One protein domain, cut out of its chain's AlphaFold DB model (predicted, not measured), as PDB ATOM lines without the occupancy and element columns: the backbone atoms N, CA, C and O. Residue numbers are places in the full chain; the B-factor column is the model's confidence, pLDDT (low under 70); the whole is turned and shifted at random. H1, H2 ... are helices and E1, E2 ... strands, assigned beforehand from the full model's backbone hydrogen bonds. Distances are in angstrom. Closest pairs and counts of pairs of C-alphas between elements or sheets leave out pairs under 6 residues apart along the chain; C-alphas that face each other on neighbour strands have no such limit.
ATOM      1  N   ASP A   6     192.383 243.170 198.415       87.94
ATOM      2  CA  ASP A   6     193.798 243.477 198.616       87.94
ATOM      3  C   ASP A   6     194.567 242.336 199.297       87.94
ATOM      4  O   ASP A   6     195.789 242.302 199.212       87.94
ATOM      5  N   SER A   7     193.876 241.372 199.926       89.69
ATOM      6  CA  SER A   7     194.517 240.174 200.481       89.69
ATOM      7  C   SER A   7     194.708 239.054 199.456       89.69
ATOM      8  O   SER A   7     195.282 238.020 199.788       89.69
ATOM      9  N   ILE A   8     194.234 239.225 198.215       92.81
ATOM     10  CA  ILE A   8     194.362 238.216 197.160       92.81
ATOM     11  C   ILE A   8     195.630 238.477 196.347       92.81
ATOM     12  O   ILE A   8     195.815 239.558 195.789       92.81
ATOM     13  N   GLY A   9     196.469 237.450 196.222       92.31
ATOM     14  CA  GLY A   9     197.721 237.480 195.470       92.31
ATOM     15  C   GLY A   9     197.845 236.350 194.451       92.31
ATOM     16  O   GLY A   9     196.970 235.489 194.323       92.31
ATOM     17  N   TYR A  10     198.957 236.361 193.717       93.31
ATOM     18  CA  TYR A  10     199.313 235.317 192.760       93.31
ATOM     19  C   TYR A  10     200.807 234.983 192.846       93.31
ATOM     20  O   TYR A  10     201.670 235.848 192.686       93.31
ATOM     21  N   HIS A  11     201.097 233.709 193.084       89.88
ATOM     22  CA  HIS A  11     202.420 233.123 193.198       89.88
ATOM     23  C   HIS A  11     202.841 232.562 191.835       89.88
ATOM     24  O   HIS A  11     202.627 231.393 191.522       89.88
ATOM     25  N   ALA A  12     203.482 233.401 191.019       89.69
ATOM     26  CA  ALA A  12     203.809 233.067 189.632       89.69
ATOM     27  C   ALA A  12     204.711 231.831 189.460       89.69
ATOM     28  O   ALA A  12     204.564 231.113 188.478       89.69
ATOM     29  N   ALA A  13     205.627 231.569 190.399       86.56
ATOM     30  CA  ALA A  13     206.510 230.402 190.335       86.56
ATOM     31  C   ALA A  13     205.764 229.065 190.488       86.56
ATOM     32  O   ALA A  13     206.211 228.065 189.933       86.56
ATOM     33  N   LEU A  14     204.645 229.057 191.220       88.19
ATOM     34  CA  LEU A  14     203.808 227.873 191.429       88.19
ATOM     35  C   LEU A  14     202.533 227.888 190.578       88.19
ATOM     36  O   LEU A  14     201.816 226.905 190.568       88.19
ATOM     37  N   ASP A  15     202.230 228.984 189.879       92.88
ATOM     38  CA  ASP A  15     200.932 229.209 189.226       92.88
ATOM     39  C   ASP A  15     199.741 229.085 190.200       92.88
ATOM     40  O   ASP A  15     198.683 228.540 189.877       92.88
ATOM     41  N   HIS A  16     199.918 229.585 191.427       94.88
ATOM     42  CA  HIS A  16     198.899 229.547 192.478       94.88
ATOM     43  C   HIS A  16     198.310 230.932 192.736       94.88
ATOM     44  O   HIS A  16     199.018 231.937 192.740       94.88
ATOM     45  N   TYR A  17     197.016 230.993 193.022       95.50
ATOM     46  CA  TYR A  17     196.419 232.128 193.716       95.50
ATOM     47  C   TYR A  17     196.561 231.940 195.226       95.50
ATOM     48  O   TYR A  17     196.636 230.812 195.706       95.50
ATOM     49  N   GLY A  18     196.562 233.040 195.974       95.00
ATOM     50  CA  GLY A  18     196.652 233.003 197.430       95.00
ATOM     51  C   GLY A  18     195.761 234.037 198.099       95.00
ATOM     52  O   GLY A  18     195.480 235.088 197.522       95.00
ATOM     53  N   ILE A  19     195.325 233.738 199.321       95.25
ATOM     54  CA  ILE A  19     194.717 234.702 200.241       95.25
ATOM     55  C   ILE A  19     195.648 234.851 201.444       95.25
ATOM     56  O   ILE A  19     195.884 233.874 202.159       95.25
ATOM     57  N   ASP A  20     196.144 236.066 201.668       93.25
ATOM     58  CA  ASP A  20     196.844 236.446 202.894       93.25
ATOM     59  C   ASP A  20     195.841 236.483 204.056       93.25
ATOM     60  O   ASP A  20     194.847 237.215 204.027       93.25
ATOM     61  N   LEU A  21     196.087 235.644 205.060       93.50
ATOM     62  CA  LEU A  21     195.301 235.550 206.293       93.50
ATOM     63  C   LEU A  21     195.980 236.300 207.450       93.50
ATOM     64  O   LEU A  21     195.638 236.089 208.615       93.50
ATOM     65  N   GLU A  22     196.940 237.161 207.115       91.44
ATOM     66  CA  GLU A  22     197.785 237.947 208.000       91.44
ATOM     67  C   GLU A  22     198.718 237.105 208.881       91.44
ATOM     68  O   GLU A  22     198.646 235.874 208.978       91.44
ATOM     69  N   ASN A  23     199.658 237.791 209.541       91.06
ATOM     70  CA  ASN A  23     200.630 237.204 210.469       91.06
ATOM     71  C   ASN A  23     201.452 236.051 209.869       91.06
ATOM     72  O   ASN A  23     201.963 235.196 210.595       91.06
ATOM     73  N   GLY A  24     201.613 236.048 208.543       91.62
ATOM     74  CA  GLY A  24     202.349 235.031 207.807       91.62
ATOM     75  C   GLY A  24     201.569 233.738 207.560       91.62
ATOM     76  O   GLY A  24     202.212 232.735 207.239       91.62
ATOM     77  N   ASN A  25     200.245 233.747 207.718       95.81
ATOM     78  CA  ASN A  25     199.370 232.642 207.344       95.81
ATOM     79  C   ASN A  25     198.794 232.876 205.946       95.81
ATOM     80  O   ASN A  25     198.481 234.005 205.577       95.81
ATOM     81  N   MET A  26     198.625 231.809 205.175       95.88
ATOM     82  CA  MET A  26     198.108 231.891 203.816       95.88
ATOM     83  C   MET A  26     197.353 230.620 203.446       95.88
ATOM     84  O   MET A  26     197.659 229.522 203.917       95.88
ATOM     85  N   PHE A  27     196.373 230.783 202.571       96.62
ATOM     86  CA  PHE A  27     195.781 229.690 201.820       96.62
ATOM     87  C   PHE A  27     196.094 229.896 200.343       96.62
ATOM     88  O   PHE A  27     195.744 230.941 199.795       96.62
ATOM     89  N   GLU A  28     196.737 228.919 199.712       96.06
ATOM     90  CA  GLU A  28     197.056 228.941 198.285       96.06
ATOM     91  C   GLU A  28     196.325 227.818 197.549       96.06
ATOM     92  O   GLU A  28     196.154 226.721 198.086       96.06
ATOM     93  N   TRP A  29     195.920 228.079 196.305       95.88
ATOM     94  CA  TRP A  29     195.371 227.069 195.406       95.88
ATOM     95  C   TRP A  29     195.888 227.252 193.985       95.88
ATOM     96  O   TRP A  29     196.108 228.372 193.519       95.88
ATOM     97  N   ALA A  30     196.046 226.138 193.284       95.62
ATOM     98  CA  ALA A  30     196.452 226.104 191.893       95.62
ATOM     99  C   ALA A  30     195.455 226.848 190.995       95.62
ATOM    100  O   ALA A  30     194.237 226.693 191.115       95.62
ATOM    101  N   LYS A  31     195.970 227.623 190.036       94.88
ATOM    102  CA  LYS A  31     195.157 228.194 188.954       94.88
ATOM    103  C   LYS A  31     194.513 227.099 188.102       94.88
ATOM    104  O   LYS A  31     193.366 227.251 187.687       94.88
ATOM    105  N   ASP A  32     195.251 226.019 187.856       92.06
ATOM    106  CA  ASP A  32     194.782 224.814 187.176       92.06
ATOM    107  C   ASP A  32     195.163 223.568 187.992       92.06
ATOM    108  O   ASP A  32     196.328 223.178 188.071       92.06
ATOM    109  N   ILE A  33     194.157 222.950 188.610       88.50
ATOM    110  CA  ILE A  33     194.276 221.732 189.429       88.50
ATOM    111  C   ILE A  33     194.721 220.531 188.573       88.50
ATOM    112  O   ILE A  33     195.358 219.597 189.049       88.50
ATOM    113  N   SER A  34     194.444 220.523 187.265       85.88
ATOM    114  CA  SER A  34     194.789 219.375 186.418       85.88
ATOM    115  C   SER A  34     196.296 219.247 186.167       85.88
ATOM    116  O   SER A  34     196.792 218.131 185.984       85.88
ATOM    117  N   THR A  35     197.039 220.356 186.229       81.62
ATOM    118  CA  THR A  35     198.450 220.426 185.817       81.62
ATOM    119  C   THR A  35     199.441 220.652 186.953       81.62
ATOM    120  O   THR A  35     200.640 220.652 186.687       81.62
ATOM    121  N   ASN A  36     198.980 220.861 188.188       77.75
ATOM    122  CA  ASN A  36     199.856 221.158 189.322       77.75
ATOM    123  C   ASN A  36     200.153 219.927 190.193       77.75
ATOM    124  O   ASN A  36     199.361 218.986 190.252       77.75
ATOM    125  N   ASP A  37     201.316 219.962 190.857       75.75
ATOM    126  CA  ASP A  37     201.780 218.937 191.813       75.75
ATOM    127  C   ASP A  37     201.161 219.108 193.214       75.75
ATOM    128  O   ASP A  37     201.269 218.228 194.067       75.75
ATOM    129  N   LYS A  38     200.604 220.290 193.503       84.88
ATOM    130  CA  LYS A  38     199.921 220.631 194.756       84.88
ATOM    131  C   LYS A  38     198.725 221.490 194.396       84.88
ATOM    132  O   LYS A  38     198.904 222.605 193.927       84.88
ATOM    133  N   ASP A  39     197.523 221.004 194.646       92.56
ATOM    134  CA  ASP A  39     196.315 221.732 194.262       92.56
ATOM    135  C   ASP A  39     195.952 222.801 195.280       92.56
ATOM    136  O   ASP A  39     195.459 223.872 194.926       92.56
ATOM    137  N   ILE A  40     196.198 222.505 196.554       95.56
ATOM    138  CA  ILE A  40     195.927 223.393 197.679       95.56
ATOM    139  C   ILE A  40     197.091 223.321 198.662       95.56
ATOM    140  O   ILE A  40     197.621 222.242 198.925       95.56
ATOM    141  N   VAL A  41     197.461 224.454 199.257       96.44
ATOM    142  CA  VAL A  41     198.434 224.511 200.352       96.44
ATOM    143  C   VAL A  41     197.916 225.421 201.459       96.44
ATOM    144  O   VAL A  41     197.610 226.591 201.234       96.44
ATOM    145  N   PHE A  42     197.861 224.895 202.681       97.69
ATOM    146  CA  PHE A  42     197.764 225.732 203.874       97.69
ATOM    147  C   PHE A  42     199.167 226.085 204.349       97.69
ATOM    148  O   PHE A  42     200.007 225.199 204.523       97.69
ATOM    149  N   VAL A  43     199.401 227.370 204.588       97.25
ATOM    150  CA  VAL A  43     200.656 227.915 205.098       97.25
ATOM    151  C   VAL A  43     200.367 228.570 206.436       97.25
ATOM    152  O   VAL A  43     199.550 229.485 206.506       97.25
ATOM    153  N   LEU A  44     201.037 228.133 207.497       97.69
ATOM    154  CA  LEU A  44     200.902 228.736 208.819       97.69
ATOM    155  C   LEU A  44     202.236 229.262 209.333       97.69
ATOM    156  O   LEU A  44     203.300 228.683 209.093       97.69
ATOM    157  N   ASN A  45     202.160 230.354 210.088       97.31
ATOM    158  CA  ASN A  45     203.262 230.831 210.902       97.31
ATOM    159  C   ASN A  45     203.441 229.898 212.119       97.31
ATOM    160  O   ASN A  45     202.543 229.809 212.960       97.31
ATOM    161  N   PRO A  46     204.587 229.209 212.241       97.81
ATOM    162  CA  PRO A  46     204.812 228.215 213.283       97.81
ATOM    163  C   PRO A  46     205.112 228.843 214.652       97.81
ATOM    164  O   PRO A  46     205.035 228.143 215.661       97.81
ATOM    165  N   GLN A  47     205.439 230.140 214.707       96.88
ATOM    166  CA  GLN A  47     206.010 230.782 215.895       96.88
ATOM    167  C   GLN A  47     205.140 230.603 217.142       96.88
ATOM    168  O   GLN A  47     205.654 230.217 218.182       96.88
ATOM    169  N   MET A  48     203.818 230.778 217.027       95.44
ATOM    170  CA  MET A  48     202.919 230.643 218.181       95.44
ATOM    171  C   MET A  48     202.910 229.232 218.790       95.44
ATOM    172  O   MET A  48     202.662 229.076 219.982       95.44
ATOM    173  N   PHE A  49     203.172 228.200 217.984       96.75
ATOM    174  CA  PHE A  49     203.243 226.815 218.448       96.75
ATOM    175  C   PHE A  49     204.604 226.529 219.082       96.75
ATOM    176  O   PHE A  49     204.674 225.894 220.133       96.75
ATOM    177  N   ILE A  50     205.672 227.049 218.475       97.94
ATOM    178  CA  ILE A  50     207.037 226.961 219.007       97.94
ATOM    179  C   ILE A  50     207.119 227.648 220.375       97.94
ATOM    180  O   ILE A  50     207.634 227.059 221.323       97.94
ATOM    181  N   ASP A  51     206.542 228.843 220.510       97.94
ATOM    182  CA  ASP A  51     206.486 229.588 221.774       97.94
ATOM    183  C   ASP A  51     205.715 228.826 222.864       97.94
ATOM    184  O   ASP A  51     206.006 228.961 224.052       97.94
ATOM    185  N   ALA A  52     204.756 227.984 222.465       97.94
ATOM    186  CA  ALA A  52     204.013 227.095 223.357       97.94
ATOM    187  C   ALA A  52     204.755 225.779 223.682       97.94
ATOM    188  O   ALA A  52     204.229 224.952 224.427       97.94
ATOM    189  N   GLY A  53     205.963 225.573 223.146       98.25
ATOM    190  CA  GLY A  53     206.801 224.398 223.398       98.25
ATOM    191  C   GLY A  53     206.608 223.235 222.421       98.25
ATOM    192  O   GLY A  53     207.119 222.145 222.676       98.25
ATOM    193  N   VAL A  54     205.889 223.428 221.310       98.25
ATOM    194  CA  VAL A  54     205.759 222.406 220.259       98.25
ATOM    195  C   VAL A  54     207.091 222.248 219.526       98.25
ATOM    196  O   VAL A  54     207.657 223.234 219.056       98.25
ATOM    197  N   ASN A  55     207.571 221.009 219.364       98.12
ATOM    198  CA  ASN A  55     208.654 220.717 218.427       98.12
ATOM    199  C   ASN A  55     208.092 220.737 216.994       98.12
ATOM    200  O   ASN A  55     207.328 219.838 216.633       98.12
ATOM    201  N   PRO A  56     208.447 221.721 216.151       97.50
ATOM    202  CA  PRO A  56     207.827 221.864 214.841       97.50
ATOM    203  C   PRO A  56     208.183 220.722 213.876       97.50
ATOM    204  O   PRO A  56     207.441 220.461 212.937       97.50
ATOM    205  N   GLN A  57     209.273 219.991 214.116       97.88
ATOM    206  CA  GLN A  57     209.652 218.838 213.292       97.88
ATOM    207  C   GLN A  57     208.778 217.597 213.542       97.88
ATOM    208  O   GLN A  57     208.851 216.635 212.785       97.88
ATOM    209  N   GLU A  58     207.963 217.602 214.600       97.81
ATOM    210  CA  GLU A  58     207.168 216.448 215.049       97.81
ATOM    211  C   GLU A  58     205.654 216.669 214.891       97.81
ATOM    212  O   GLU A  58     204.850 215.862 215.355       97.81
ATOM    213  N   VAL A  59     205.233 217.756 214.233       97.69
ATOM    214  CA  VAL A  59     203.809 218.044 214.020       97.69
ATOM    215  C   VAL A  59     203.266 217.179 212.884       97.69
ATOM    216  O   VAL A  59     203.504 217.437 211.705       97.69
ATOM    217  N   GLU A  60     202.496 216.153 213.240       97.50
ATOM    218  CA  GLU A  60     201.930 215.211 212.275       97.50
ATOM    219  C   GLU A  60     201.091 215.899 211.187       97.50
ATOM    220  O   GLU A  60     200.226 216.743 211.442       97.50
ATOM    221  N   GLY A  61     201.334 215.497 209.937       95.62
ATOM    222  CA  GLY A  61     200.606 216.001 208.773       95.62
ATOM    223  C   GLY A  61     200.963 217.432 208.361       95.62
ATOM    224  O   GLY A  61     200.273 217.978 207.499       95.62
ATOM    225  N   TRP A  62     202.006 218.027 208.946       98.00
ATOM    226  CA  TRP A  62     202.562 219.316 208.544       98.00
ATOM    227  C   TRP A  62     204.041 219.175 208.194       98.00
ATOM    228  O   TRP A  62     204.805 218.507 208.882       98.00
ATOM    229  N   VAL A  63     204.454 219.833 207.117       97.75
ATOM    230  CA  VAL A  63     205.865 219.978 206.760       97.75
ATOM    231  C   VAL A  63     206.370 221.275 207.370       97.75
ATOM    232  O   VAL A  63     205.840 222.342 207.069       97.75
ATOM    233  N   PHE A  64     207.399 221.200 208.207       98.06
ATOM    234  CA  PHE A  64     208.102 222.377 208.702       98.06
ATOM    235  C   PHE A  64     209.319 222.673 207.822       98.06
ATOM    236  O   PHE A  64     210.238 221.858 207.728       98.06
ATOM    237  N   ALA A  65     209.318 223.820 207.146       97.44
ATOM    238  CA  ALA A  65     210.355 224.177 206.182       97.44
ATOM    239  C   ALA A  65     210.622 225.684 206.145       97.44
ATOM    240  O   ALA A  65     209.765 226.492 206.503       97.44
ATOM    241  N   LYS A  66     211.804 226.057 205.644       96.50
ATOM    242  CA  LYS A  66     212.110 227.438 205.261       96.50
ATOM    243  C   LYS A  66     211.523 227.735 203.890       96.50
ATOM    244  O   LYS A  66     211.719 226.968 202.952       96.50
ATOM    245  N   VAL A  67     210.816 228.853 203.788       92.81
ATOM    246  CA  VAL A  67     210.234 229.356 202.541       92.81
ATOM    247  C   VAL A  67     210.817 230.732 202.253       92.81
ATOM    248  O   VAL A  67     210.855 231.588 203.141       92.81
ATOM    249  N   GLU A  68     211.276 230.943 201.018       91.75
ATOM    250  CA  GLU A  68     211.697 232.261 200.543       91.75
ATOM    251  C   GLU A  68     210.463 233.163 200.378       91.75
ATOM    252  O   GLU A  68     209.488 232.798 199.727       91.75
ATOM    253  N   THR A  69     210.505 234.354 200.966       87.44
ATOM    254  CA  THR A  69     209.487 235.402 200.824       87.44
ATOM    255  C   THR A  69     210.159 236.765 200.699       87.44
ATOM    256  O   THR A  69     211.373 236.893 200.865       87.44
ATOM    257  N   MET A  70     209.380 237.805 200.416       86.69
ATOM    258  CA  MET A  70     209.834 239.190 200.526       86.69
ATOM    259  C   MET A  70     209.436 239.777 201.880       86.69
ATOM    260  O   MET A  70     208.335 239.523 202.374       86.69
ATOM    261  N   ASP A  71     210.333 240.549 202.487       84.19
ATOM    262  CA  ASP A  71     210.005 241.402 203.623       84.19
ATOM    263  C   ASP A  71     209.302 242.700 203.178       84.19
ATOM    264  O   ASP A  71     209.022 242.921 201.998       84.19
ATOM    265  N   LYS A  72     209.006 243.571 204.146       80.75
ATOM    266  CA  LYS A  72     208.299 244.843 203.926       80.75
ATOM    267  C   LYS A  72     209.065 245.814 203.019       80.75
ATOM    268  O   LYS A  72     208.443 246.685 202.422       80.75
ATOM    269  N   ASP A  73     210.382 245.649 202.917       89.56
ATOM    270  CA  ASP A  73     211.272 246.480 202.107       89.56
ATOM    271  C   ASP A  73     211.567 245.832 200.737       89.56
ATOM    272  O   ASP A  73     212.363 246.349 199.952       89.56
ATOM    273  N   GLY A  74     210.920 244.701 200.425       85.81
ATOM    274  CA  GLY A  74     211.078 243.970 199.167       85.81
ATOM    275  C   GLY A  74     212.341 243.110 199.100       85.81
ATOM    276  O   GLY A  74     212.707 242.629 198.024       85.81
ATOM    277  N   LYS A  75     213.033 242.897 200.222       92.69
ATOM    278  CA  LYS A  75     214.217 242.039 200.279       92.69
ATOM    279  C   LYS A  75     213.798 240.582 200.453       92.69
ATOM    280  O   LYS A  75     212.938 240.254 201.266       92.69
ATOM    281  N   LYS A  76     214.467 239.690 199.719       93.19
ATOM    282  CA  LYS A  76     214.329 238.241 199.896       93.19
ATOM    283  C   LYS A  76     214.825 237.810 201.276       93.19
ATOM    284  O   LYS A  76     215.962 238.111 201.652       93.19
ATOM    285  N   ILE A  77     213.983 237.085 201.995       94.75
ATOM    286  CA  ILE A  77     214.271 236.477 203.292       94.75
ATOM    287  C   ILE A  77     213.752 235.039 203.306       94.75
ATOM    288  O   ILE A  77     212.827 234.700 202.573       94.75
ATOM    289  N   GLU A  78     214.313 234.205 204.174       95.69
ATOM    290  CA  GLU A  78     213.772 232.879 204.461       95.69
ATOM    291  C   GLU A  78     213.064 232.894 205.811       95.69
ATOM    292  O   GLU A  78     213.604 233.385 206.806       95.69
ATOM    293  N   VAL A  79     211.861 232.336 205.850       95.50
ATOM    294  CA  VAL A  79     211.047 232.246 207.063       95.50
ATOM    295  C   VAL A  79     210.581 230.816 207.270       95.50
ATOM    296  O   VAL A  79     210.241 230.120 206.316       95.50
ATOM    297  N   ASP A  80     210.562 230.379 208.524       97.75
ATOM    298  CA  ASP A  80     210.031 229.068 208.873       97.75
ATOM    299  C   ASP A  80     208.503 229.057 208.712       97.75
ATOM    300  O   ASP A  80     207.811 229.996 209.121       97.75
ATOM    301  N   LYS A  81     207.976 227.996 208.098       97.94
ATOM    302  CA  LYS A  81     206.552 227.792 207.823       97.94
ATOM    303  C   LYS A  81     206.135 226.366 208.127       97.94
ATOM    304  O   LYS A  81     206.885 225.427 207.871       97.94
ATOM    305  N   PHE A  82     204.901 226.219 208.594       98.56
ATOM    306  CA  PHE A  82     204.174 224.965 208.471       98.56
ATOM    307  C   PHE A  82     203.424 224.945 207.144       98.56
ATOM    308  O   PHE A  82     202.660 225.863 206.851       98.56
ATOM    309  N   LEU A  83     203.631 223.894 206.358       97.69
ATOM    310  CA  LEU A  83     203.001 223.677 205.063       97.69
ATOM    311  C   LEU A  83     202.174 222.396 205.108       97.69
ATOM    312  O   LEU A  83     202.673 221.341 205.500       97.69
ATOM    313  N   LYS A  84     200.923 222.475 204.663       97.44
ATOM    314  CA  LYS A  84     200.066 221.305 204.475       97.44
ATOM    315  C   LYS A  84     199.517 221.291 203.054       97.44
ATOM    316  O   LYS A  84     198.494 221.934 202.801       97.44
ATOM    317  N   PRO A  85     200.220 220.626 202.123       95.00
ATOM    318  CA  PRO A  85     199.759 220.485 200.756       95.00
ATOM    319  C   PRO A  85     198.688 219.395 200.648       95.00
ATOM    320  O   PRO A  85     198.709 218.412 201.389       95.00
ATOM    321  N   PHE A  86     197.792 219.560 199.687       93.88
ATOM    322  CA  PHE A  86     196.820 218.563 199.269       93.88
ATOM    323  C   PHE A  86     196.874 218.417 197.751       93.88
ATOM    324  O   PHE A  86     196.957 219.412 197.028       93.88
ATOM    325  N   ASP A  87     196.815 217.170 197.303       92.31
ATOM    326  CA  ASP A  87     196.501 216.784 195.930       92.31
ATOM    327  C   ASP A  87     195.039 216.320 195.940       92.31
ATOM    328  O   ASP A  87     194.639 215.548 196.818       92.31
TER     329      ASP A  87
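Overview. This is residues 6 to 87 of the 89 residues of an uncharacterized protein of bioreactor metagenome (UniProt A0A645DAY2). One six-stranded antiparallel sheet, strongly twisted and curled, makes an open trough: E1 to E4 form one wall, and the long hairpin of E5 and E6 turns away from it as the other, E6 bending on the way. The two walls join where the later part of E6 runs beside E4, and the far rims, E1 and E5, stay apart; the short helix H1 and the long link after it make a loop beyond the end of E4. You have 82 residues before you, with six named strands and one named helix in the order E1 E2 E3 E4 H1 E5 E6, and the class is mostly strand. Across the sheet the order is E1, E2, E3, E4, E6, E5. The whole is compact, with a radius of gyration of the C-alphas of 13.2 A and spans of 38 by 33 by 19 A.

Arrangement. Start at E1, residues 8 to 11, an edge strand, and pass by a tight link to E2, residues 16 to 20. They form an antiparallel hairpin at 139 degrees between directions, where you will find N 9 and O 18 at 2.9 A. E3, residues 26 to 30, makes a hairpin with E2, antiparallel at 162 degrees, with N 17 and O 29 at 2.8 A. E4, residues 40 to 44, makes the next hairpin with E3, at 164 degrees, with N 28 and O 41 at 2.9 A. E1 to E4 are a meander, each strand the antiparallel neighbour of the one before. After E4 look for H1, residues 47 to 51, which is not on the sheet, with 3 pairs of C-alphas within 10 A. Its backbone has every O i to N i+4 pair within hydrogen-bond range. Next come E5, residues 63 to 70, the other edge strand, and E6, residues 76 to 86, an antiparallel hairpin at 136 degrees, with N 69 and O 77 at 2.8 A and N 63 and O 83 at 2.8 A. E6 bends by 75 degrees at residue 80. Its residues 82 to 86 face E4, antiparallel at 128 degrees, with N 44 and O 82 at 2.9 A. E4, H1 and E5 are a split strand-helix-strand unit, two strands that follow each other among the strands of one sheet with H1 between them in the chain and E6 between them in the sheet, and its crossover is right-handed. H1 and E6 are only just apart, their closest C-alphas at 8.3 A.

Along the chain. Find C-alpha 8 at (194.362, 238.216, 197.160); from there E1 runs 10.3 A to His 11. E2 covers 12.7 A, E3 13.4 A and E4 13.3 A, the last ending at C-alpha 44, (200.902, 228.736, 208.819). H1 covers 6.0 A from Gln 47 to Asp 51. E5 runs 20.6 A from Val 63 to Met 70. E6, the longest strand, runs 26.3 A from Lys 76 to C-alpha 86 at (196.820, 218.563, 199.269).

Size, cuts and confidence. Look to Ser 34 and Gly 53 for the two C-alphas farthest apart, 39.2 A. The first and last printed C-alphas, of Asp 6 and Asp 87, are 27.0 A apart. The printed part has no cut. The link from H1 to E5, with 11 residues, is long; the link from E3 to E4, with 9, is short but not tight. In the B-factor column the mean pLDDT of the printed part is 93.5, and no printed residue is under 70.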